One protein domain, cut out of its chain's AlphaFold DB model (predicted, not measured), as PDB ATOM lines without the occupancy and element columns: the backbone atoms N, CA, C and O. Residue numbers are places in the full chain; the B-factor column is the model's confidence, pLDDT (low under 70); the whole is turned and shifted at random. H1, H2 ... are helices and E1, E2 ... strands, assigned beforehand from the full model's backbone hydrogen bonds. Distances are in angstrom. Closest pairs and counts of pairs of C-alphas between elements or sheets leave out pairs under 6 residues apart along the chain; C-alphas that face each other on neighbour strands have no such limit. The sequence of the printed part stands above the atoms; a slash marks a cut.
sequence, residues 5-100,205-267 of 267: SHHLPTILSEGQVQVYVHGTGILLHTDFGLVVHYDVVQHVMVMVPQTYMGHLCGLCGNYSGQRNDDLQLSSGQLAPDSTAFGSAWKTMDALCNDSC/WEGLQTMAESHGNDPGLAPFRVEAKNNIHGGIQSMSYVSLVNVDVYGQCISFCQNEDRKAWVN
ATOM      1  N   SER A   5      72.260 136.925 127.740       76.06
ATOM      2  CA  SER A   5      73.298 137.372 126.807       76.06
ATOM      3  C   SER A   5      73.420 138.896 126.788       76.06
ATOM      4  O   SER A   5      72.429 139.594 126.563       76.06
ATOM      5  N   HIS A   6      74.643 139.402 126.897       78.62
ATOM      6  CA  HIS A   6      75.010 140.808 126.761       78.62
ATOM      7  C   HIS A   6      75.877 141.012 125.519       78.62
ATOM      8  O   HIS A   6      76.778 140.222 125.249       78.62
ATOM      9  N   HIS A   7      75.640 142.088 124.769       84.69
ATOM     10  CA  HIS A   7      76.518 142.488 123.667       84.69
ATOM     11  C   HIS A   7      77.741 143.248 124.187       84.69
ATOM     12  O   HIS A   7      77.622 144.032 125.123       84.69
ATOM     13  N   LEU A   8      78.900 143.049 123.556       84.50
ATOM     14  CA  LEU A   8      80.134 143.748 123.917       84.50
ATOM     15  C   LEU A   8      80.252 145.114 123.204       84.50
ATOM     16  O   LEU A   8      79.961 145.191 122.004       84.50
ATOM     17  N   PRO A   9      80.731 146.174 123.888       90.81
ATOM     18  CA  PRO A   9      81.193 146.180 125.278       90.81
ATOM     19  C   PRO A   9      80.036 146.149 126.289       90.81
ATOM     20  O   PRO A   9      78.989 146.749 126.054       90.81
ATOM     21  N   THR A  10      80.250 145.488 127.428       89.69
ATOM     22  CA  THR A  10      79.295 145.460 128.543       89.69
ATOM     23  C   THR A  10      79.988 145.734 129.873       89.69
ATOM     24  O   THR A  10      81.172 145.443 130.051       89.69
ATOM     25  N   ILE A  11      79.223 146.295 130.804       90.12
ATOM     26  CA  ILE A  11      79.625 146.550 132.184       90.12
ATOM     27  C   ILE A  11      78.706 145.715 133.073       90.12
ATOM     28  O   ILE A  11      77.486 145.780 132.932       90.12
ATOM     29  N   LEU A  12      79.296 144.917 133.953       88.25
ATOM     30  CA  LEU A  12      78.609 143.996 134.854       88.25
ATOM     31  C   LEU A  12      78.975 144.331 136.308       88.25
ATOM     32  O   LEU A  12      79.872 145.143 136.555       88.25
ATOM     33  N   SER A  13      78.251 143.732 137.258       87.00
ATOM     34  CA  SER A  13      78.470 143.900 138.704       87.00
ATOM     35  C   SER A  13      78.663 145.361 139.117       87.00
ATOM     36  O   SER A  13      79.699 145.729 139.652       87.00
ATOM     37  N   GLU A  14      77.706 146.227 138.775       88.44
ATOM     38  CA  GLU A  14      77.716 147.655 139.154       88.44
ATOM     39  C   GLU A  14      78.977 148.447 138.739       88.44
ATOM     40  O   GLU A  14      79.280 149.488 139.316       88.44
ATOM     41  N   GLY A  15      79.705 148.003 137.708       85.75
ATOM     42  CA  GLY A  15      80.925 148.679 137.243       85.75
ATOM     43  C   GLY A  15      82.217 147.928 137.529       85.75
ATOM     44  O   GLY A  15      83.258 148.291 136.979       85.75
ATOM     45  N   GLN A  16      82.152 146.880 138.350       90.38
ATOM     46  CA  GLN A  16      83.326 146.141 138.808       90.38
ATOM     47  C   GLN A  16      83.904 145.217 137.741       90.38
ATOM     48  O   GLN A  16      85.081 144.876 137.806       90.38
ATOM     49  N   VAL A  17      83.104 144.825 136.747       92.94
ATOM     50  CA  VAL A  17      83.564 143.996 135.632       92.94
ATOM     51  C   VAL A  17      83.267 144.695 134.318       92.94
ATOM     52  O   VAL A  17      82.134 145.081 134.033       92.94
ATOM     53  N   GLN A  18      84.297 144.838 133.493       92.69
ATOM     54  CA  GLN A  18      84.205 145.402 132.156       92.69
ATOM     55  C   GLN A  18      84.627 144.350 131.149       92.69
ATOM     56  O   GLN A  18      85.675 143.724 131.293       92.69
ATOM     57  N   VAL A  19      83.818 144.176 130.113       91.94
ATOM     58  CA  VAL A  19      84.092 143.214 129.053       91.94
ATOM     59  C   VAL A  19      83.996 143.916 127.711       91.94
ATOM     60  O   VAL A  19      82.984 144.548 127.404       91.94
ATOM     61  N   TYR A  20      85.039 143.815 126.895       89.88
ATOM     62  CA  TYR A  20      85.110 144.500 125.609       89.88
ATOM     63  C   TYR A  20      85.923 143.721 124.575       89.88
ATOM     64  O   TYR A  20      86.684 142.812 124.891       89.88
ATOM     65  N   VAL A  21      85.736 144.082 123.307       83.75
ATOM     66  CA  VAL A  21      86.521 143.531 122.197       83.75
ATOM     67  C   VAL A  21      87.885 144.219 122.179       83.75
ATOM     68  O   VAL A  21      87.945 145.450 122.123       83.75
ATOM     69  N   HIS A  22      88.963 143.436 122.186       78.31
ATOM     70  CA  HIS A  22      90.335 143.929 122.075       78.31
ATOM     71  C   HIS A  22      91.058 143.206 120.933       78.31
ATOM     72  O   HIS A  22      91.192 141.984 120.937       78.31
ATOM     73  N   GLY A  23      91.474 143.948 119.901       76.31
ATOM     74  CA  GLY A  23      92.037 143.357 118.686       76.31
ATOM     75  C   GLY A  23      91.063 142.378 118.018       76.31
ATOM     76  O   GLY A  23      89.998 142.780 117.543       76.31
ATOM     77  N   THR A  24      91.440 141.097 117.962       71.06
ATOM     78  CA  THR A  24      90.567 140.012 117.476       71.06
ATOM     79  C   THR A  24      89.944 139.165 118.582       71.06
ATOM     80  O   THR A  24      89.194 138.260 118.245       71.06
ATOM     81  N   GLY A  25      90.237 139.448 119.853       76.19
ATOM     82  CA  GLY A  25      89.772 138.689 121.011       76.19
ATOM     83  C   GLY A  25      88.814 139.467 121.915       76.19
ATOM     84  O   GLY A  25      88.344 140.565 121.595       76.19
ATOM     85  N   ILE A  26      88.535 138.872 123.070       83.88
ATOM     86  CA  ILE A  26      87.708 139.421 124.142       83.88
ATOM     87  C   ILE A  26      88.599 139.659 125.356       83.88
ATOM     88  O   ILE A  26      89.336 138.765 125.769       83.88
ATOM     89  N   LEU A  27      88.496 140.849 125.939       85.06
ATOM     90  CA  LEU A  27      89.160 141.195 127.183       85.06
ATOM     91  C   LEU A  27      88.115 141.410 128.280       85.06
ATOM     92  O   LEU A  27      87.184 142.203 128.113       85.06
ATOM     93  N   LEU A  28      88.282 140.712 129.399       90.25
ATOM     94  CA  LEU A  28      87.577 140.952 130.652       90.25
ATOM     95  C   LEU A  28      88.555 141.586 131.633       90.25
ATOM     96  O   LEU A  28      89.659 141.087 131.819       90.25
ATOM     97  N   HIS A  29      88.135 142.672 132.267       88.25
ATOM     98  CA  HIS A  29      88.904 143.394 133.270       88.25
ATOM     99  C   HIS A  29      88.041 143.615 134.511       88.25
ATOM    100  O   HIS A  29      86.893 144.053 134.395       88.25
ATOM    101  N   THR A  30      88.598 143.360 135.692       87.25
ATOM    102  CA  THR A  30      87.942 143.631 136.976       87.25
ATOM    103  C   THR A  30      88.565 144.832 137.690       87.25
ATOM    104  O   THR A  30      89.720 145.179 137.460       87.25
ATOM    105  N   ASP A  31      87.820 145.484 138.576       91.00
ATOM    106  CA  ASP A  31      88.295 146.588 139.431       91.00
ATOM    107  C   ASP A  31      89.473 146.203 140.347       91.00
ATOM    108  O   ASP A  31      90.338 147.037 140.614       91.00
ATOM    109  N   PHE A  32      89.557 144.942 140.779       81.94
ATOM    110  CA  PHE A  32      90.695 144.418 141.542       81.94
ATOM    111  C   PHE A  32      91.915 144.058 140.680       81.94
ATOM    112  O   PHE A  32      92.940 143.665 141.231       81.94
ATOM    113  N   GLY A  33      91.838 144.211 139.354       75.38
ATOM    114  CA  GLY A  33      92.976 144.092 138.439       75.38
ATOM    115  C   GLY A  33      93.197 142.709 137.822       75.38
ATOM    116  O   GLY A  33      94.254 142.489 137.229       75.38
ATOM    117  N   LEU A  34      92.238 141.780 137.930       79.94
ATOM    118  CA  LEU A  34      92.244 140.555 137.122       79.94
ATOM    119  C   LEU A  34      91.945 140.918 135.669       79.94
ATOM    120  O   LEU A  34      90.964 141.608 135.378       79.94
ATOM    121  N   VAL A  35      92.761 140.397 134.756       81.88
ATOM    122  CA  VAL A  35      92.533 140.519 133.318       81.88
ATOM    123  C   VAL A  35      92.512 139.140 132.685       81.88
ATOM    124  O   VAL A  35      93.455 138.366 132.830       81.88
ATOM    125  N   VAL A  36      91.441 138.843 131.952       79.38
ATOM    126  CA  VAL A  36      91.320 137.628 131.145       79.38
ATOM    127  C   VAL A  36      91.241 138.034 129.683       79.38
ATOM    128  O   VAL A  36      90.306 138.723 129.280       79.38
ATOM    129  N   HIS A  37      92.219 137.608 128.890       78.38
ATOM    130  CA  HIS A  37      92.220 137.794 127.444       78.38
ATOM    131  C   HIS A  37      91.976 136.447 126.774       78.38
ATOM    132  O   HIS A  37      92.737 135.500 126.964       78.38
ATOM    133  N   TYR A  38      90.915 136.364 125.982       77.12
ATOM    134  CA  TYR A  38      90.608 135.202 125.167       77.12
ATOM    135  C   TYR A  38      90.666 135.576 123.684       77.12
ATOM    136  O   TYR A  38      89.904 136.424 123.226       77.12
ATOM    137  N   ASP A  39      91.540 134.926 122.913       68.44
ATOM    138  CA  ASP A  39      91.750 135.229 121.488       68.44
ATOM    139  C   ASP A  39      90.643 134.701 120.555       68.44
ATOM    140  O   ASP A  39      90.798 134.775 119.336       68.44
ATOM    141  N   VAL A  40      89.555 134.161 121.121       69.00
ATOM    142  CA  VAL A  40      88.413 133.499 120.456       69.00
ATOM    143  C   VAL A  40      88.778 132.307 119.562       69.00
ATOM    144  O   VAL A  40      87.949 131.833 118.781       69.00
ATOM    145  N   VAL A  41      90.005 131.794 119.678       65.38
ATOM    146  CA  VAL A  41      90.514 130.676 118.877       65.38
ATOM    147  C   VAL A  41      91.034 129.555 119.775       65.38
ATOM    148  O   VAL A  41      90.484 128.453 119.750       65.38
ATOM    149  N   GLN A  42      92.082 129.804 120.558       61.28
ATOM    150  CA  GLN A  42      92.738 128.776 121.373       61.28
ATOM    151  C   GLN A  42      93.475 129.310 122.610       61.28
ATOM    152  O   GLN A  42      93.715 128.545 123.541       61.28
ATOM    153  N   HIS A  43      93.845 130.592 122.650       59.97
ATOM    154  CA  HIS A  43      94.635 131.140 123.747       59.97
ATOM    155  C   HIS A  43      93.757 131.856 124.756       59.97
ATOM    156  O   HIS A  43      93.048 132.808 124.426       59.97
ATOM    157  N   VAL A  44      93.889 131.428 126.006       69.88
ATOM    158  CA  VAL A  44      93.376 132.137 127.172       69.88
ATOM    159  C   VAL A  44      94.570 132.594 127.987       69.88
ATOM    160  O   VAL A  44      95.397 131.780 128.401       69.88
ATOM    161  N   MET A  45      94.656 133.894 128.217       70.06
ATOM    162  CA  MET A  45      95.594 134.471 129.156       70.06
ATOM    163  C   MET A  45      94.864 134.976 130.387       70.06
ATOM    164  O   MET A  45      93.856 135.670 130.280       70.06
ATOM    165  N   VAL A  46      95.441 134.675 131.547       75.12
ATOM    166  CA  VAL A  46      95.020 135.202 132.839       75.12
ATOM    167  C   VAL A  46      96.172 136.028 133.405       75.12
ATOM    168  O   VAL A  46      97.255 135.500 133.652       75.12
ATOM    169  N   MET A  47      95.952 137.327 133.588       72.94
ATOM    170  CA  MET A  47      96.870 138.224 134.287       72.94
ATOM    171  C   MET A  47      96.272 138.562 135.644       72.94
ATOM    172  O   MET A  47      95.139 139.033 135.736       72.94
ATOM    173  N   VAL A  48      97.046 138.314 136.697       75.75
ATOM    174  CA  VAL A  48      96.624 138.514 138.082       75.75
ATOM    175  C   VAL A  48      97.590 139.494 138.756       75.75
ATOM    176  O   VAL A  48      98.798 139.397 138.521       75.75
ATOM    177  N   PRO A  49      97.108 140.439 139.584       73.88
ATOM    178  CA  PRO A  49      97.981 141.347 140.319       73.88
ATOM    179  C   PRO A  49      98.945 140.607 141.252       73.88
ATOM    180  O   PRO A  49      98.614 139.566 141.819       73.88
ATOM    181  N   GLN A  50     100.112 141.208 141.507       69.12
ATOM    182  CA  GLN A  50     101.145 140.642 142.388       69.12
ATOM    183  C   GLN A  50     100.644 140.355 143.818       69.12
ATOM    184  O   GLN A  50     101.211 139.516 144.511       69.12
ATOM    185  N   THR A  51      99.568 141.004 144.268       72.75
ATOM    186  CA  THR A  51      98.936 140.727 145.569       72.75
ATOM    187  C   THR A  51      98.440 139.284 145.707       72.75
ATOM    188  O   THR A  51      98.300 138.811 146.827       72.75
ATOM    189  N   TYR A  52      98.234 138.570 144.597       69.00
ATOM    190  CA  TYR A  52      97.841 137.157 144.573       69.00
ATOM    191  C   TYR A  52      99.031 136.183 144.569       69.00
ATOM    192  O   TYR A  52      98.837 134.976 144.423       69.00
ATOM    193  N   MET A  53     100.271 136.666 144.704       74.44
ATOM    194  CA  MET A  53     101.466 135.817 144.737       74.44
ATOM    195  C   MET A  53     101.354 134.762 145.850       74.44
ATOM    196  O   MET A  53     101.091 135.104 147.002       74.44
ATOM    197  N   GLY A  54     101.518 133.484 145.501       73.25
ATOM    198  CA  GLY A  54     101.347 132.345 146.415       73.25
ATOM    199  C   GLY A  54      99.895 132.007 146.789       73.25
ATOM    200  O   GLY A  54      99.679 131.130 147.622       73.25
ATOM    201  N   HIS A  55      98.912 132.689 146.196       77.62
ATOM    202  CA  HIS A  55      97.478 132.528 146.471       77.62
ATOM    203  C   HIS A  55      96.696 132.064 145.240       77.62
ATOM    204  O   HIS A  55      95.476 132.218 145.184       77.62
ATOM    205  N   LEU A  56      97.384 131.517 144.236       76.19
ATOM    206  CA  LEU A  56      96.738 130.869 143.100       76.19
ATOM    207  C   LEU A  56      96.815 129.351 143.234       76.19
ATOM    208  O   LEU A  56      97.654 128.803 143.950       76.19
ATOM    209  N   CYS A  57      95.923 128.672 142.533       75.44
ATOM    210  CA  CYS A  57      96.061 127.270 142.187       75.44
ATOM    211  C   CYS A  57      95.411 127.016 140.816       75.44
ATOM    212  O   CYS A  57      94.715 127.878 140.271       75.44
ATOM    213  N   GLY A  58      95.662 125.843 140.235       74.12
ATOM    214  CA  GLY A  58      95.208 125.485 138.891       74.12
ATOM    215  C   GLY A  58      96.366 125.257 137.926       74.12
ATOM    216  O   GLY A  58      97.524 125.145 138.328       74.12
ATOM    217  N   LEU A  59      96.057 125.195 136.631       76.00
ATOM    218  CA  LEU A  59      97.048 124.924 135.583       76.00
ATOM    219  C   LEU A  59      98.092 126.035 135.416       76.00
ATOM    220  O   LEU A  59      99.184 125.772 134.917       76.00
ATOM    221  N   CYS A  60      97.780 127.255 135.853       75.69
ATOM    222  CA  CYS A  60      98.730 128.365 135.919       75.69
ATOM    223  C   CYS A  60      99.673 128.310 137.140       75.69
ATOM    224  O   CYS A  60     100.444 129.247 137.344       75.69
ATOM    225  N   GLY A  61      99.631 127.233 137.934       75.88
ATOM    226  CA  GLY A  61     100.472 127.050 139.113       75.88
ATOM    227  C   GLY A  61     100.001 127.869 140.315       75.88
ATOM    228  O   GLY A  61      98.871 128.363 140.359       75.88
ATOM    229  N   ASN A  62     100.876 128.007 141.312       72.94
ATOM    230  CA  ASN A  62     100.554 128.687 142.572       72.94
ATOM    231  C   ASN A  62     100.996 130.160 142.627       72.94
ATOM    232  O   ASN A  62     100.774 130.851 143.624       72.94
ATOM    233  N   TYR A  63     101.624 130.646 141.550       75.88
ATOM    234  CA  TYR A  63     102.142 132.005 141.430       75.88
ATOM    235  C   TYR A  63     103.124 132.377 142.557       75.88
ATOM    236  O   TYR A  63     103.174 133.521 142.994       75.88
ATOM    237  N   SER A  64     103.919 131.416 143.047       71.50
ATOM    238  CA  SER A  64     104.973 131.643 144.052       71.50
ATOM    239  C   SER A  64     106.237 132.293 143.465       71.50
ATOM    240  O   SER A  64     107.109 132.755 144.205       71.50
ATOM    241  N   GLY A  65     106.352 132.317 142.133       67.69
ATOM    242  CA  GLY A  65     107.554 132.733 141.406       67.69
ATOM    243  C   GLY A  65     108.637 131.649 141.328       67.69
ATOM    244  O   GLY A  65     109.699 131.892 140.749       67.69
ATOM    245  N   GLN A  66     108.386 130.464 141.886       67.12
ATOM    246  CA  GLN A  66     109.253 129.298 141.770       67.12
ATOM    247  C   GLN A  66     108.674 128.353 140.710       67.12
ATOM    248  O   GLN A  66     107.472 128.222 140.578       67.12
ATOM    249  N   ARG A  67     109.533 127.744 139.881       71.38
ATOM    250  CA  ARG A  67     109.077 126.847 138.795       71.38
ATOM    251  C   ARG A  67     108.977 125.382 139.212       71.38
ATOM    252  O   ARG A  67     108.461 124.553 138.473       71.38
ATOM    253  N   ASN A  68     109.595 125.032 140.334       75.06
ATOM    254  CA  ASN A  68     109.708 123.652 140.807       75.06
ATOM    255  C   ASN A  68     108.457 123.182 141.560       75.06
ATOM    256  O   ASN A  68     108.318 121.980 141.779       75.06
ATOM    257  N   ASP A  69     107.571 124.099 141.939       73.62
ATOM    258  CA  ASP A  69     106.308 123.840 142.626       73.62
ATOM    259  C   ASP A  69     105.066 124.123 141.762       73.62
ATOM    260  O   ASP A  69     103.956 123.839 142.196       73.62
ATOM    261  N   ASP A  70     105.232 124.577 140.515       72.50
ATOM    262  CA  ASP A  70     104.113 124.892 139.611       72.50
ATOM    263  C   ASP A  70     103.221 123.677 139.288       72.50
ATOM    264  O   ASP A  70     102.045 123.839 138.976       72.50
ATOM    265  N   LEU A  71     103.747 122.451 139.404       77.50
ATOM    266  CA  LEU A  71     102.978 121.212 139.215       77.50
ATOM    267  C   LEU A  71     102.279 120.731 140.501       77.50
ATOM    268  O   LEU A  71     102.046 119.530 140.682       77.50
ATOM    269  N   GLN A  72     101.967 121.646 141.420       78.69
ATOM    270  CA  GLN A  72     101.281 121.344 142.672       78.69
ATOM    271  C   GLN A  72      99.782 121.100 142.460       78.69
ATOM    272  O   GLN A  72      99.040 121.933 141.947       78.69
ATOM    273  N   LEU A  73      99.327 119.930 142.888       82.12
ATOM    274  CA  LEU A  73      97.933 119.508 142.873       82.12
ATOM    275  C   LEU A  73      97.120 120.239 143.947       82.12
ATOM    276  O   LEU A  73      97.669 120.726 144.934       82.12
ATOM    277  N   SER A  74      95.791 120.203 143.829       78.06
ATOM    278  CA  SER A  74      94.866 120.721 144.854       78.06
ATOM    279  C   SER A  74      95.050 120.077 146.239       78.06
ATOM    280  O   SER A  74      94.713 120.677 147.255       78.06
ATOM    281  N   SER A  75      95.635 118.876 146.301       79.81
ATOM    282  CA  SER A  75      96.017 118.191 147.544       79.81
ATOM    283  C   SER A  75      97.300 118.731 148.194       79.81
ATOM    284  O   SER A  75      97.687 118.261 149.264       79.81
ATOM    285  N   GLY A  76      97.998 119.665 147.543       78.56
ATOM    286  CA  GLY A  76      99.296 120.199 147.957       78.56
ATOM    287  C   GLY A  76     100.504 119.345 147.545       78.56
ATOM    288  O   GLY A  76     101.641 119.768 147.757       78.56
ATOM    289  N   GLN A  77     100.292 118.169 146.944       86.00
ATOM    290  CA  GLN A  77     101.363 117.294 146.443       86.00
ATOM    291  C   GLN A  77     101.830 117.704 145.042       86.00
ATOM    292  O   GLN A  77     101.038 118.212 144.257       86.00
ATOM    293  N   LEU A  78     103.091 117.431 144.697       85.38
ATOM    294  CA  LEU A  78     103.593 117.635 143.334       85.38
ATOM    295  C   LEU A  78     103.210 116.460 142.435       85.38
ATOM    296  O   LEU A  78     103.400 115.297 142.799       85.38
ATOM    297  N   ALA A  79     102.699 116.770 141.247       80.00
ATOM    298  CA  ALA A  79     102.454 115.771 140.224       80.00
ATOM    299  C   ALA A  79     103.782 115.188 139.696       80.00
ATOM    300  O   ALA A  79     104.773 115.912 139.579       80.00
ATOM    301  N   PRO A  80     103.816 113.892 139.338       78.00
ATOM    302  CA  PRO A  80     105.026 113.246 138.831       78.00
ATOM    303  C   PRO A  80     105.425 113.725 137.427       78.00
ATOM    304  O   PRO A  80     106.602 113.678 137.076       78.00
ATOM    305  N   ASP A  81     104.456 114.161 136.621       71.62
ATOM    306  CA  ASP A  81     104.658 114.726 135.291       71.62
ATOM    307  C   ASP A  81     103.501 115.668 134.910       71.62
ATOM    308  O   ASP A  81     102.468 115.734 135.586       71.62
ATOM    309  N   SER A  82     103.681 116.417 133.820       69.81
ATOM    310  CA  SER A  82     102.700 117.389 133.321       69.81
ATOM    311  C   SER A  82     101.372 116.756 132.899       69.81
ATOM    312  O   SER A  82     100.338 117.417 132.945       69.81
ATOM    313  N   THR A  83     101.374 115.484 132.495       68.19
ATOM    314  CA  THR A  83     100.159 114.771 132.080       68.19
ATOM    315  C   THR A  83      99.303 114.431 133.295       68.19
ATOM    316  O   THR A  83      98.096 114.680 133.296       68.19
ATOM    317  N   ALA A  84      99.927 113.908 134.355       71.06
ATOM    318  CA  ALA A  84      99.273 113.659 135.634       71.06
ATOM    319  C   ALA A  84      98.769 114.962 136.270       71.06
ATOM    320  O   ALA A  84      97.655 114.994 136.789       71.06
ATOM    321  N   PHE A  85      99.554 116.040 136.170       74.88
ATOM    322  CA  PHE A  85      99.148 117.376 136.602       74.88
ATOM    323  C   PHE A  85      97.892 117.862 135.867       74.88
ATOM    324  O   PHE A  85      96.885 118.152 136.508       74.88
ATOM    325  N   GLY A  86      97.915 117.879 134.529       70.38
ATOM    326  CA  GLY A  86      96.780 118.330 133.719       70.38
ATOM    327  C   GLY A  86      95.514 117.500 133.943       70.38
ATOM    328  O   GLY A  86      94.413 118.041 134.014       70.38
ATOM    329  N   SER A  87      95.670 116.187 134.135       72.06
ATOM    330  CA  SER A  87      94.546 115.286 134.419       72.06
ATOM    331  C   SER A  87      93.884 115.569 135.769       72.06
ATOM    332  O   SER A  87      92.671 115.421 135.894       72.06
ATOM    333  N   ALA A  88      94.659 115.968 136.780       76.50
ATOM    334  CA  ALA A  88      94.160 116.210 138.131       76.50
ATOM    335  C   ALA A  88      93.350 117.512 138.268       76.50
ATOM    336  O   ALA A  88      92.553 117.633 139.196       76.50
ATOM    337  N   TRP A  89      93.527 118.457 137.341       74.25
ATOM    338  CA  TRP A  89      92.783 119.722 137.279       74.25
ATOM    339  C   TRP A  89      91.556 119.674 136.351       74.25
ATOM    340  O   TRP A  89      90.932 120.701 136.077       74.25
ATOM    341  N   LYS A  90      91.177 118.481 135.870       72.12
ATOM    342  CA  LYS A  90      89.922 118.277 135.136       72.12
ATOM    343  C   LYS A  90      88.716 118.376 136.068       72.12
ATOM    344  O   LYS A  90      88.681 117.723 137.110       72.12
ATOM    345  N   THR A  91      87.688 119.116 135.658       61.84
ATOM    346  CA  THR A  91      86.390 119.135 136.347       61.84
ATOM    347  C   THR A  91      85.465 118.040 135.791       61.84
ATOM    348  O   THR A  91      85.613 117.595 134.652       61.84
ATOM    349  N   MET A  92      84.542 117.531 136.622       50.56
ATOM    350  CA  MET A  92      83.811 116.258 136.422       50.56
ATOM    351  C   MET A  92      82.821 116.197 135.237       50.56
ATOM    352  O   MET A  92      82.134 115.191 135.090       50.56
ATOM    353  N   ASP A  93      82.770 117.203 134.362       46.84
ATOM    354  CA  ASP A  93      81.742 117.310 133.315       46.84
ATOM    355  C   ASP A  93      82.226 116.977 131.888       46.84
ATOM    356  O   ASP A  93      81.631 117.382 130.887       46.84
ATOM    357  N   ALA A  94      83.304 116.199 131.760       39.53
ATOM    358  CA  ALA A  94      83.772 115.691 130.471       39.53
ATOM    359  C   ALA A  94      83.840 114.156 130.459       39.53
ATOM    360  O   ALA A  94      84.739 113.543 131.031       39.53
ATOM    361  N   LEU A  95      82.901 113.535 129.738       37.34
ATOM    362  CA  LEU A  95      82.867 112.110 129.376       37.34
ATOM    363  C   LEU A  95      83.971 111.732 128.360       37.34
ATOM    364  O   LEU A  95      83.692 111.065 127.366       37.34
ATOM    365  N   CYS A  96      85.222 112.139 128.582       40.91
ATOM    366  CA  CYS A  96      86.340 111.781 127.708       40.91
ATOM    367  C   CYS A  96      87.461 111.102 128.501       40.91
ATOM    368  O   CYS A  96      88.071 111.677 129.402       40.91
ATOM    369  N   ASN A  97      87.723 109.844 128.141       37.56
ATOM    370  CA  ASN A  97      88.794 109.026 128.691       37.56
ATOM    371  C   ASN A  97      90.142 109.513 128.135       37.56
ATOM    372  O   ASN A  97      90.439 109.310 126.956       37.56
ATOM    373  N   ASP A  98      90.954 110.144 128.983       40.88
ATOM    374  CA  ASP A  98      92.297 110.604 128.629       40.88
ATOM    375  C   ASP A  98      93.244 109.410 128.548       40.88
ATOM    376  O   ASP A  98      93.828 108.948 129.526       40.88
ATOM    377  N   SER A  99      93.378 108.867 127.347       40.00
ATOM    378  CA  SER A  99      94.421 107.896 127.060       40.00
ATOM    379  C   SER A  99      95.007 108.186 125.688       40.00
ATOM    380  O   SER A  99      94.698 107.526 124.700       40.00
ATOM    381  N   CYS A 100      95.930 109.151 125.617       43.38
ATOM    382  CA  CYS A 100      97.019 108.938 124.676       43.38
ATOM    383  C   CYS A 100      97.879 107.824 125.272       43.38
ATOM    384  O   CYS A 100      98.602 108.032 126.247       43.38
ATOM    385  N   TRP A 205      93.953 117.850 125.173       49.38
ATOM    386  CA  TRP A 205      92.919 117.707 126.197       49.38
ATOM    387  C   TRP A 205      91.549 118.090 125.649       49.38
ATOM    388  O   TRP A 205      91.387 119.133 125.022       49.38
ATOM    389  N   GLU A 206      90.562 117.241 125.920       50.88
ATOM    390  CA  GLU A 206      89.145 117.502 125.685       50.88
ATOM    391  C   GLU A 206      88.441 117.632 127.039       50.88
ATOM    392  O   GLU A 206      88.618 116.776 127.912       50.88
ATOM    393  N   GLY A 207      87.676 118.706 127.235       59.09
ATOM    394  CA  GLY A 207      86.930 118.962 128.471       59.09
ATOM    395  C   GLY A 207      87.129 120.361 129.050       59.09
ATOM    396  O   GLY A 207      87.889 121.165 128.516       59.09
ATOM    397  N   LEU A 208      86.398 120.651 130.127       66.94
ATOM    398  CA  LEU A 208      86.478 121.890 130.906       66.94
ATOM    399  C   LEU A 208      87.569 121.750 131.979       66.94
ATOM    400  O   LEU A 208      87.650 120.719 132.650       66.94
ATOM    401  N   GLN A 209      88.430 122.757 132.114       66.56
ATOM    402  CA  GLN A 209      89.539 122.753 133.069       66.56
ATOM    403  C   GLN A 209      89.657 124.094 133.778       66.56
ATOM    404  O   GLN A 209      89.440 125.141 133.168       66.56
ATOM    405  N   THR A 210      90.055 124.056 135.049       71.81
ATOM    406  CA  THR A 210      90.370 125.257 135.825       71.81
ATOM    407  C   THR A 210      91.751 125.779 135.434       71.81
ATOM    408  O   THR A 210      92.780 125.168 135.727       71.81
ATOM    409  N   MET A 211      91.770 126.932 134.769       70.31
ATOM    410  CA  MET A 211      92.992 127.616 134.349       70.31
ATOM    411  C   MET A 211      93.671 128.266 135.554       70.31
ATOM    412  O   MET A 211      94.849 128.026 135.816       70.31
ATOM    413  N   ALA A 212      92.900 129.051 136.305       73.44
ATOM    414  CA  ALA A 212      93.351 129.746 137.500       73.44
ATOM    415  C   ALA A 212      92.186 129.919 138.475       73.44
ATOM    416  O   ALA A 212      91.087 130.298 138.076       73.44
ATOM    417  N   GLU A 213      92.438 129.680 139.753       81.81
ATOM    418  CA  GLU A 213      91.495 129.925 140.838       81.81
ATOM    419  C   GLU A 213      92.219 130.615 141.997       81.81
ATOM    420  O   GLU A 213      93.356 130.275 142.332       81.81
ATOM    421  N   SER A 214      91.566 131.605 142.610       78.25
ATOM    422  CA  SER A 214      92.032 132.204 143.859       78.25
ATOM    423  C   SER A 214      91.923 131.185 144.994       78.25
ATOM    424  O   SER A 214      90.845 130.641 145.238       78.25
ATOM    425  N   HIS A 215      93.008 130.967 145.726       72.69
ATOM    426  CA  HIS A 215      93.089 129.982 146.795       72.69
ATOM    427  C   HIS A 215      93.429 130.636 148.138       72.69
ATOM    428  O   HIS A 215      94.342 131.454 148.241       72.69
ATOM    429  N   GLY A 216      92.719 130.224 149.190       66.81
ATOM    430  CA  GLY A 216      92.875 130.754 150.545       66.81
ATOM    431  C   GLY A 216      91.655 131.544 151.019       66.81
ATOM    432  O   GLY A 216      90.675 131.697 150.300       66.81
ATOM    433  N   ASN A 217      91.709 132.006 152.269       69.38
ATOM    434  CA  ASN A 217      90.598 132.694 152.938       69.38
ATOM    435  C   ASN A 217      90.988 134.123 153.356       69.38
ATOM    436  O   ASN A 217      90.537 134.611 154.392       69.38
ATOM    437  N   ASP A 218      91.897 134.752 152.600       72.06
ATOM    438  CA  ASP A 218      92.335 136.125 152.855       72.06
ATOM    439  C   ASP A 218      91.191 137.098 152.507       72.06
ATOM    440  O   ASP A 218      90.809 137.193 151.338       72.06
ATOM    441  N   PRO A 219      90.628 137.831 153.488       75.62
ATOM    442  CA  PRO A 219      89.516 138.748 153.252       75.62
ATOM    443  C   PRO A 219      89.904 139.977 152.411       75.62
ATOM    444  O   PRO A 219      89.021 140.732 152.009       75.62
ATOM    445  N   GLY A 220      91.199 140.210 152.170       79.50
ATOM    446  CA  GLY A 220      91.710 141.291 151.331       79.50
ATOM    447  C   GLY A 220      91.758 140.973 149.833       79.50
ATOM    448  O   GLY A 220      92.024 141.884 149.049       79.50
ATOM    449  N   LEU A 221      91.508 139.724 149.421       77.69
ATOM    450  CA  LEU A 221      91.550 139.296 148.019       77.69
ATOM    451  C   LEU A 221      90.155 138.900 147.527       77.69
ATOM    452  O   LEU A 221      89.449 138.120 148.162       77.69
ATOM    453  N   ALA A 222      89.756 139.419 146.363       84.56
ATOM    454  CA  ALA A 222      88.503 139.021 145.731       84.56
ATOM    455  C   ALA A 222      88.631 137.589 145.173       84.56
ATOM    456  O   ALA A 222      89.605 137.315 144.457       84.56
ATOM    457  N   PRO A 223      87.681 136.681 145.472       85.06
ATOM    458  CA  PRO A 223      87.716 135.329 144.941       85.06
ATOM    459  C   PRO A 223      87.317 135.300 143.460       85.06
ATOM    460  O   PRO A 223      86.384 135.995 143.046       85.06
ATOM    461  N   PHE A 224      88.002 134.474 142.672       83.44
ATOM    462  CA  PHE A 224      87.689 134.233 141.267       83.44
ATOM    463  C   PHE A 224      88.076 132.816 140.833       83.44
ATOM    464  O   PHE A 224      88.987 132.202 141.394       83.44
ATOM    465  N   ARG A 225      87.432 132.325 139.775       78.19
ATOM    466  CA  ARG A 225      87.811 131.102 139.067       78.19
ATOM    467  C   ARG A 225      87.685 131.326 137.567       78.19
ATOM    468  O   ARG A 225      86.701 131.881 137.097       78.19
ATOM    469  N   VAL A 226      88.695 130.913 136.813       77.44
ATOM    470  CA  VAL A 226      88.692 130.932 135.351       77.44
ATOM    471  C   VAL A 226      88.784 129.504 134.860       77.44
ATOM    472  O   VAL A 226      89.729 128.786 135.190       77.44
ATOM    473  N   GLU A 227      87.829 129.103 134.035       77.75
ATOM    474  CA  GLU A 227      87.810 127.799 133.392       77.75
ATOM    475  C   GLU A 227      87.814 127.953 131.874       77.75
ATOM    476  O   GLU A 227      87.236 128.889 131.323       77.75
ATOM    477  N   ALA A 228      88.448 127.018 131.179       73.25
ATOM    478  CA  ALA A 228      88.424 126.955 129.726       73.25
ATOM    479  C   ALA A 228      88.044 125.544 129.281       73.25
ATOM    480  O   ALA A 228      88.536 124.554 129.823       73.25
ATOM    481  N   LYS A 229      87.151 125.444 128.294       71.19
ATOM    482  CA  LYS A 229      86.736 124.182 127.681       71.19
ATOM    483  C   LYS A 229      87.377 124.021 126.323       71.19
ATOM    484  O   LYS A 229      87.048 124.772 125.407       71.19
ATOM    485  N   ASN A 230      88.183 122.986 126.157       66.31
ATOM    486  CA  ASN A 230      88.784 122.628 124.879       66.31
ATOM    487  C   ASN A 230      88.032 121.443 124.249       66.31
ATOM    488  O   ASN A 230      87.739 120.472 124.947       66.31
ATOM    489  N   ASN A 231      87.705 121.508 122.954       61.50
ATOM    490  CA  ASN A 231      87.035 120.426 122.205       61.50
ATOM    491  C   ASN A 231      87.932 119.907 121.067       61.50
ATOM    492  O   ASN A 231      88.696 120.694 120.514       61.50
ATOM    493  N   ILE A 232      87.803 118.632 120.659       55.88
ATOM    494  CA  ILE A 232      88.584 118.011 119.562       55.88
ATOM    495  C   ILE A 232      87.712 117.806 118.307       55.88
ATOM    496  O   ILE A 232      86.572 117.353 118.388       55.88
ATOM    497  N   HIS A 233      88.231 118.104 117.111       46.22
ATOM    498  CA  HIS A 233      87.500 117.887 115.853       46.22
ATOM    499  C   HIS A 233      87.605 116.441 115.329       46.22
ATOM    500  O   HIS A 233      88.698 115.906 115.150       46.22
ATOM    501  N   GLY A 234      86.467 115.828 114.985       45.41
ATOM    502  CA  GLY A 234      86.394 114.737 113.997       45.41
ATOM    503  C   GLY A 234      87.170 113.446 114.294       45.41
ATOM    504  O   GLY A 234      87.492 112.718 113.359       45.41
ATOM    505  N   GLY A 235      87.492 113.146 115.557       42.50
ATOM    506  CA  GLY A 235      88.244 111.937 115.930       42.50
ATOM    507  C   GLY A 235      89.744 111.993 115.615       42.50
ATOM    508  O   GLY A 235      90.433 110.983 115.757       42.50
ATOM    509  N   ILE A 236      90.265 113.159 115.217       42.53
ATOM    510  CA  ILE A 236      91.693 113.400 114.999       42.53
ATOM    511  C   ILE A 236      92.181 114.325 116.123       42.53
ATOM    512  O   ILE A 236      91.854 115.507 116.153       42.53
ATOM    513  N   GLN A 237      92.984 113.786 117.049       44.75
ATOM    514  CA  GLN A 237      93.481 114.456 118.272       44.75
ATOM    515  C   GLN A 237      94.345 115.711 118.033       44.75
ATOM    516  O   GLN A 237      94.774 116.369 118.975       44.75
ATOM    517  N   SER A 238      94.609 116.057 116.776       43.09
ATOM    518  CA  SER A 238      95.436 117.177 116.353       43.09
ATOM    519  C   SER A 238      94.588 118.298 115.754       43.09
ATOM    520  O   SER A 238      94.945 118.766 114.681       43.09
ATOM    521  N   MET A 239      93.462 118.682 116.375       47.00
ATOM    522  CA  MET A 239      92.645 119.885 116.091       47.00
ATOM    523  C   MET A 239      91.782 120.214 117.315       47.00
ATOM    524  O   MET A 239      90.619 119.814 117.365       47.00
ATOM    525  N   SER A 240      92.353 120.911 118.305       52.41
ATOM    526  CA  SER A 240      91.632 121.376 119.488       52.41
ATOM    527  C   SER A 240      91.458 122.893 119.500       52.41
ATOM    528  O   SER A 240      92.269 123.622 118.931       52.41
ATOM    529  N   TYR A 241      90.333 123.350 120.039       55.25
ATOM    530  CA  TYR A 241      89.993 124.763 120.156       55.25
ATOM    531  C   TYR A 241      89.258 125.022 121.465       55.25
ATOM    532  O   TYR A 241      88.445 124.202 121.914       55.25
ATOM    533  N   VAL A 242      89.482 126.204 122.037       61.75
ATOM    534  CA  VAL A 242      88.717 126.640 123.200       61.75
ATOM    535  C   VAL A 242      87.312 126.988 122.713       61.75
ATOM    536  O   VAL A 242      87.107 127.806 121.826       61.75
ATOM    537  N   SER A 243      86.325 126.269 123.224       69.62
ATOM    538  CA  SER A 243      84.916 126.408 122.855       69.62
ATOM    539  C   SER A 243      84.151 127.307 123.819       69.62
ATOM    540  O   SER A 243      83.148 127.910 123.438       69.62
ATOM    541  N   LEU A 244      84.634 127.387 125.058       69.38
ATOM    542  CA  LEU A 244      84.015 128.119 126.147       69.38
ATOM    543  C   LEU A 244      85.100 128.595 127.114       69.38
ATOM    544  O   LEU A 244      85.998 127.825 127.451       69.38
ATOM    545  N   VAL A 245      84.983 129.828 127.585       70.56
ATOM    546  CA  VAL A 245      85.724 130.337 128.744       70.56
ATOM    547  C   VAL A 245      84.708 130.798 129.775       70.56
ATOM    548  O   VAL A 245      83.847 131.601 129.433       70.56
ATOM    549  N   ASN A 246      84.810 130.302 131.005       77.50
ATOM    550  CA  ASN A 246      84.014 130.758 132.139       77.50
ATOM    551  C   ASN A 246      84.892 131.572 133.081       77.50
ATOM    552  O   ASN A 246      86.029 131.196 133.364       77.50
ATOM    553  N   VAL A 247      84.350 132.672 133.576       79.12
ATOM    554  CA  VAL A 247      84.958 133.500 134.611       79.12
ATOM    555  C   VAL A 247      83.938 133.644 135.729       79.12
ATOM    556  O   VAL A 247      82.979 134.404 135.600       79.12
ATOM    557  N   ASP A 248      84.143 132.903 136.813       80.06
ATOM    558  CA  ASP A 248      83.386 133.060 138.045       80.06
ATOM    559  C   ASP A 248      84.016 134.175 138.869       80.06
ATOM    560  O   ASP A 248      85.162 134.077 139.315       80.06
ATOM    561  N   VAL A 249      83.278 135.262 139.061       83.62
ATOM    562  CA  VAL A 249      83.739 136.426 139.816       83.62
ATOM    563  C   VAL A 249      82.536 137.176 140.373       83.62
ATOM    564  O   VAL A 249      81.493 137.262 139.731       83.62
ATOM    565  N   TYR A 250      82.643 137.700 141.597       83.12
ATOM    566  CA  TYR A 250      81.544 138.411 142.272       83.12
ATOM    567  C   TYR A 250      80.222 137.630 142.368       83.12
ATOM    568  O   TYR A 250      79.144 138.219 142.410       83.12
ATOM    569  N   GLY A 251      80.297 136.297 142.418       76.62
ATOM    570  CA  GLY A 251      79.117 135.430 142.460       76.62
ATOM    571  C   GLY A 251      78.364 135.321 141.131       76.62
ATOM    572  O   GLY A 251      77.255 134.797 141.129       76.62
ATOM    573  N   GLN A 252      78.950 135.802 140.033       76.31
ATOM    574  CA  GLN A 252      78.445 135.644 138.671       76.31
ATOM    575  C   GLN A 252      79.341 134.690 137.889       76.31
ATOM    576  O   GLN A 252      80.558 134.719 138.070       76.31
ATOM    577  N   CYS A 253      78.752 133.921 136.977       80.38
ATOM    578  CA  CYS A 253      79.496 133.145 135.989       80.38
ATOM    579  C   CYS A 253      79.396 133.839 134.626       80.38
ATOM    580  O   CYS A 253      78.316 133.903 134.032       80.38
ATOM    581  N   ILE A 254      80.512 134.389 134.144       81.94
ATOM    582  CA  ILE A 254      80.598 135.079 132.853       81.94
ATOM    583  C   ILE A 254      81.206 134.131 131.822       81.94
ATOM    584  O   ILE A 254      82.362 133.734 131.937       81.94
ATOM    585  N   SER A 255      80.443 133.806 130.788       77.88
ATOM    586  CA  SER A 255      80.800 132.819 129.775       77.88
ATOM    587  C   SER A 255      81.038 133.451 128.400       77.88
ATOM    588  O   SER A 255      80.220 134.227 127.894       77.88
ATOM    589  N   PHE A 256      82.134 133.052 127.755       74.69
ATOM    590  CA  PHE A 256      82.496 133.403 126.381       74.69
ATOM    591  C   PHE A 256      82.457 132.167 125.494       74.69
ATOM    592  O   PHE A 256      83.292 131.275 125.633       74.69
ATOM    593  N   CYS A 257      81.507 132.122 124.562       70.00
ATOM    594  CA  CYS A 257      81.347 131.010 123.632       70.00
ATOM    595  C   CYS A 257      82.084 131.284 122.318       70.00
ATOM    596  O   CYS A 257      81.999 132.376 121.751       70.00
ATOM    597  N   GLN A 258      82.765 130.270 121.792       60.53
ATOM    598  CA  GLN A 258      83.347 130.337 120.456       60.53
ATOM    599  C   GLN A 258      82.245 130.499 119.394       60.53
ATOM    600  O   GLN A 258      81.226 129.808 119.447       60.53
ATOM    601  N   ASN A 259      82.473 131.370 118.403       61.91
ATOM    602  CA  ASN A 259      81.520 131.818 117.372       61.91
ATOM    603  C   ASN A 259      80.470 132.828 117.858       61.91
ATOM    604  O   ASN A 259      79.591 133.232 117.091       61.91
ATOM    605  N   GLU A 260      80.580 133.278 119.107       66.81
ATOM    606  CA  GLU A 260      79.799 134.382 119.656       66.81
ATOM    607  C   GLU A 260      80.703 135.533 120.106       66.81
ATOM    608  O   GLU A 260      80.512 136.129 121.161       66.81
ATOM    609  N   ASP A 261      81.670 135.883 119.257       62.78
ATOM    610  CA  ASP A 261      82.839 136.748 119.504       62.78
ATOM    611  C   ASP A 261      82.521 138.192 119.970       62.78
ATOM    612  O   ASP A 261      83.405 139.037 120.111       62.78
ATOM    613  N   ARG A 262      81.239 138.525 120.147       71.50
ATOM    614  CA  ARG A 262      80.731 139.831 120.593       71.50
ATOM    615  C   ARG A 262      79.664 139.719 121.675       71.50
ATOM    616  O   ARG A 262      78.872 140.653 121.840       71.50
ATOM    617  N   LYS A 263      79.609 138.587 122.372       73.88
ATOM    618  CA  LYS A 263      78.662 138.349 123.453       73.88
ATOM    619  C   LYS A 263      79.353 137.812 124.698       73.88
ATOM    620  O   LYS A 263      80.317 137.058 124.612       73.88
ATOM    621  N   ALA A 264      78.813 138.200 125.842       78.44
ATOM    622  CA  ALA A 264      79.070 137.584 127.133       78.44
ATOM    623  C   ALA A 264      77.751 137.017 127.657       78.44
ATOM    624  O   ALA A 264      76.726 137.697 127.588       78.44
ATOM    625  N   TRP A 265      77.769 135.797 128.172       74.81
ATOM    626  CA  TRP A 265      76.617 135.199 128.844       74.81
ATOM    627  C   TRP A 265      76.831 135.278 130.344       74.81
ATOM    628  O   TRP A 265      77.924 134.974 130.805       74.81
ATOM    629  N   VAL A 266      75.817 135.700 131.090       76.62
ATOM    630  CA  VAL A 266      75.914 135.871 132.541       76.62
ATOM    631  C   VAL A 266      74.848 135.020 133.214       76.62
ATOM    632  O   VAL A 266      73.675 135.082 132.827       76.62
ATOM    633  N   ASN A 267      75.284 134.228 134.194       71.94
ATOM    634  CA  ASN A 267      74.449 133.443 135.103       71.94
ATOM    635  C   ASN A 267      74.659 133.885 136.548       71.94
ATOM    636  O   ASN A 267      75.829 134.167 136.904       71.94
TER     637      ASN A 267
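This is residues 5 to 100 and 205 to 267 of the 267 residues of the protein "VWFD domain-containing protein" of Hirundo rustica rustica (UniProt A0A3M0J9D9). Two twisted antiparallel sheets stand partly face to face as a sandwich, their strands running nearly along one another, with the long strands E8 and E9 of the larger sheet reaching past the shorter E5 and E6. Beyond the edge strand E7 lies a head of long loops, from residues 59 to 100, that holds the one short helix H1. The printed part has 159 residues, with the named elements E1 to E6, H1 and E7 to E11 in that order; under half of the residues, 70, are in them, and the class is mostly strand. The larger sheet runs E1, E11, E10, E9, E8, E7 and the smaller E2, E3, E4, E5, E6. The whole is compact, with a radius of gyration of the C-alphas of 15.9 A and spans of 43 by 43 by 26 A.

E1, residues 5 to 7, begins at C-alpha 5, (73.298, 137.372, 126.807). E2 is residues 10 to 12, E3 residues 17 to 22, 15.2 A long, E4 residues 25 to 30, 16.8 A, E5 residues 35 to 38 and E6 residues 44 to 47. H1 is residues 82 to 88, from C-alpha 82 at (102.700, 117.389, 133.321). E7 is residues 207 to 214, 20.9 A, E8 residues 224 to 232, 27.1 A, E9 residues 240 to 249, 26.5 A, E10 residues 252 to 257, 16.0 A, and E11 residues 263 to 266, ending at C-alpha 266, (75.914, 135.871, 132.541).

E7 to E11 form a meander, each strand the antiparallel neighbour of the one before; in it N 228 and O 209 of E8 and E7 are 2.9 A apart, and N 227 and O 246 of E8 and E9 2.8 A, within hydrogen-bond range. E11 is staggered, pairing with E10 over residues 265 to 266 and with E1 over 263 to 265, where N 6 and O 264 are 2.8 A apart. E2 to E6 are a second meander; N 20 and O 27 of the hairpin E3 and E4 are 2.9 A apart. In this sandwich, two sheets face to face, the facing parts are 10.0 A apart centre to centre; the closest C-alphas of E6 and E7, those of Val 46 and Ala 212, are 7.4 A apart. Residues 56 to 57 pair antiparallel with residues 213 to 214 of E7. H1, with every O i to N i+4 pair within range, is only just not on the larger sheet, with 4 pairs of C-alphas within 10 A.

The C-alphas farthest apart, of Pro 219 and Gly 234, are 46.1 A apart. Residues 101 to 204 are not printed; C-alphas 100 and 205 are 9.8 A apart across this cut. The link E6 to H1, 34 residues, is long. Mean pLDDT of the printed part is 72.1; 48 residues are under 70, among them 91 to 100 and 230 to 244.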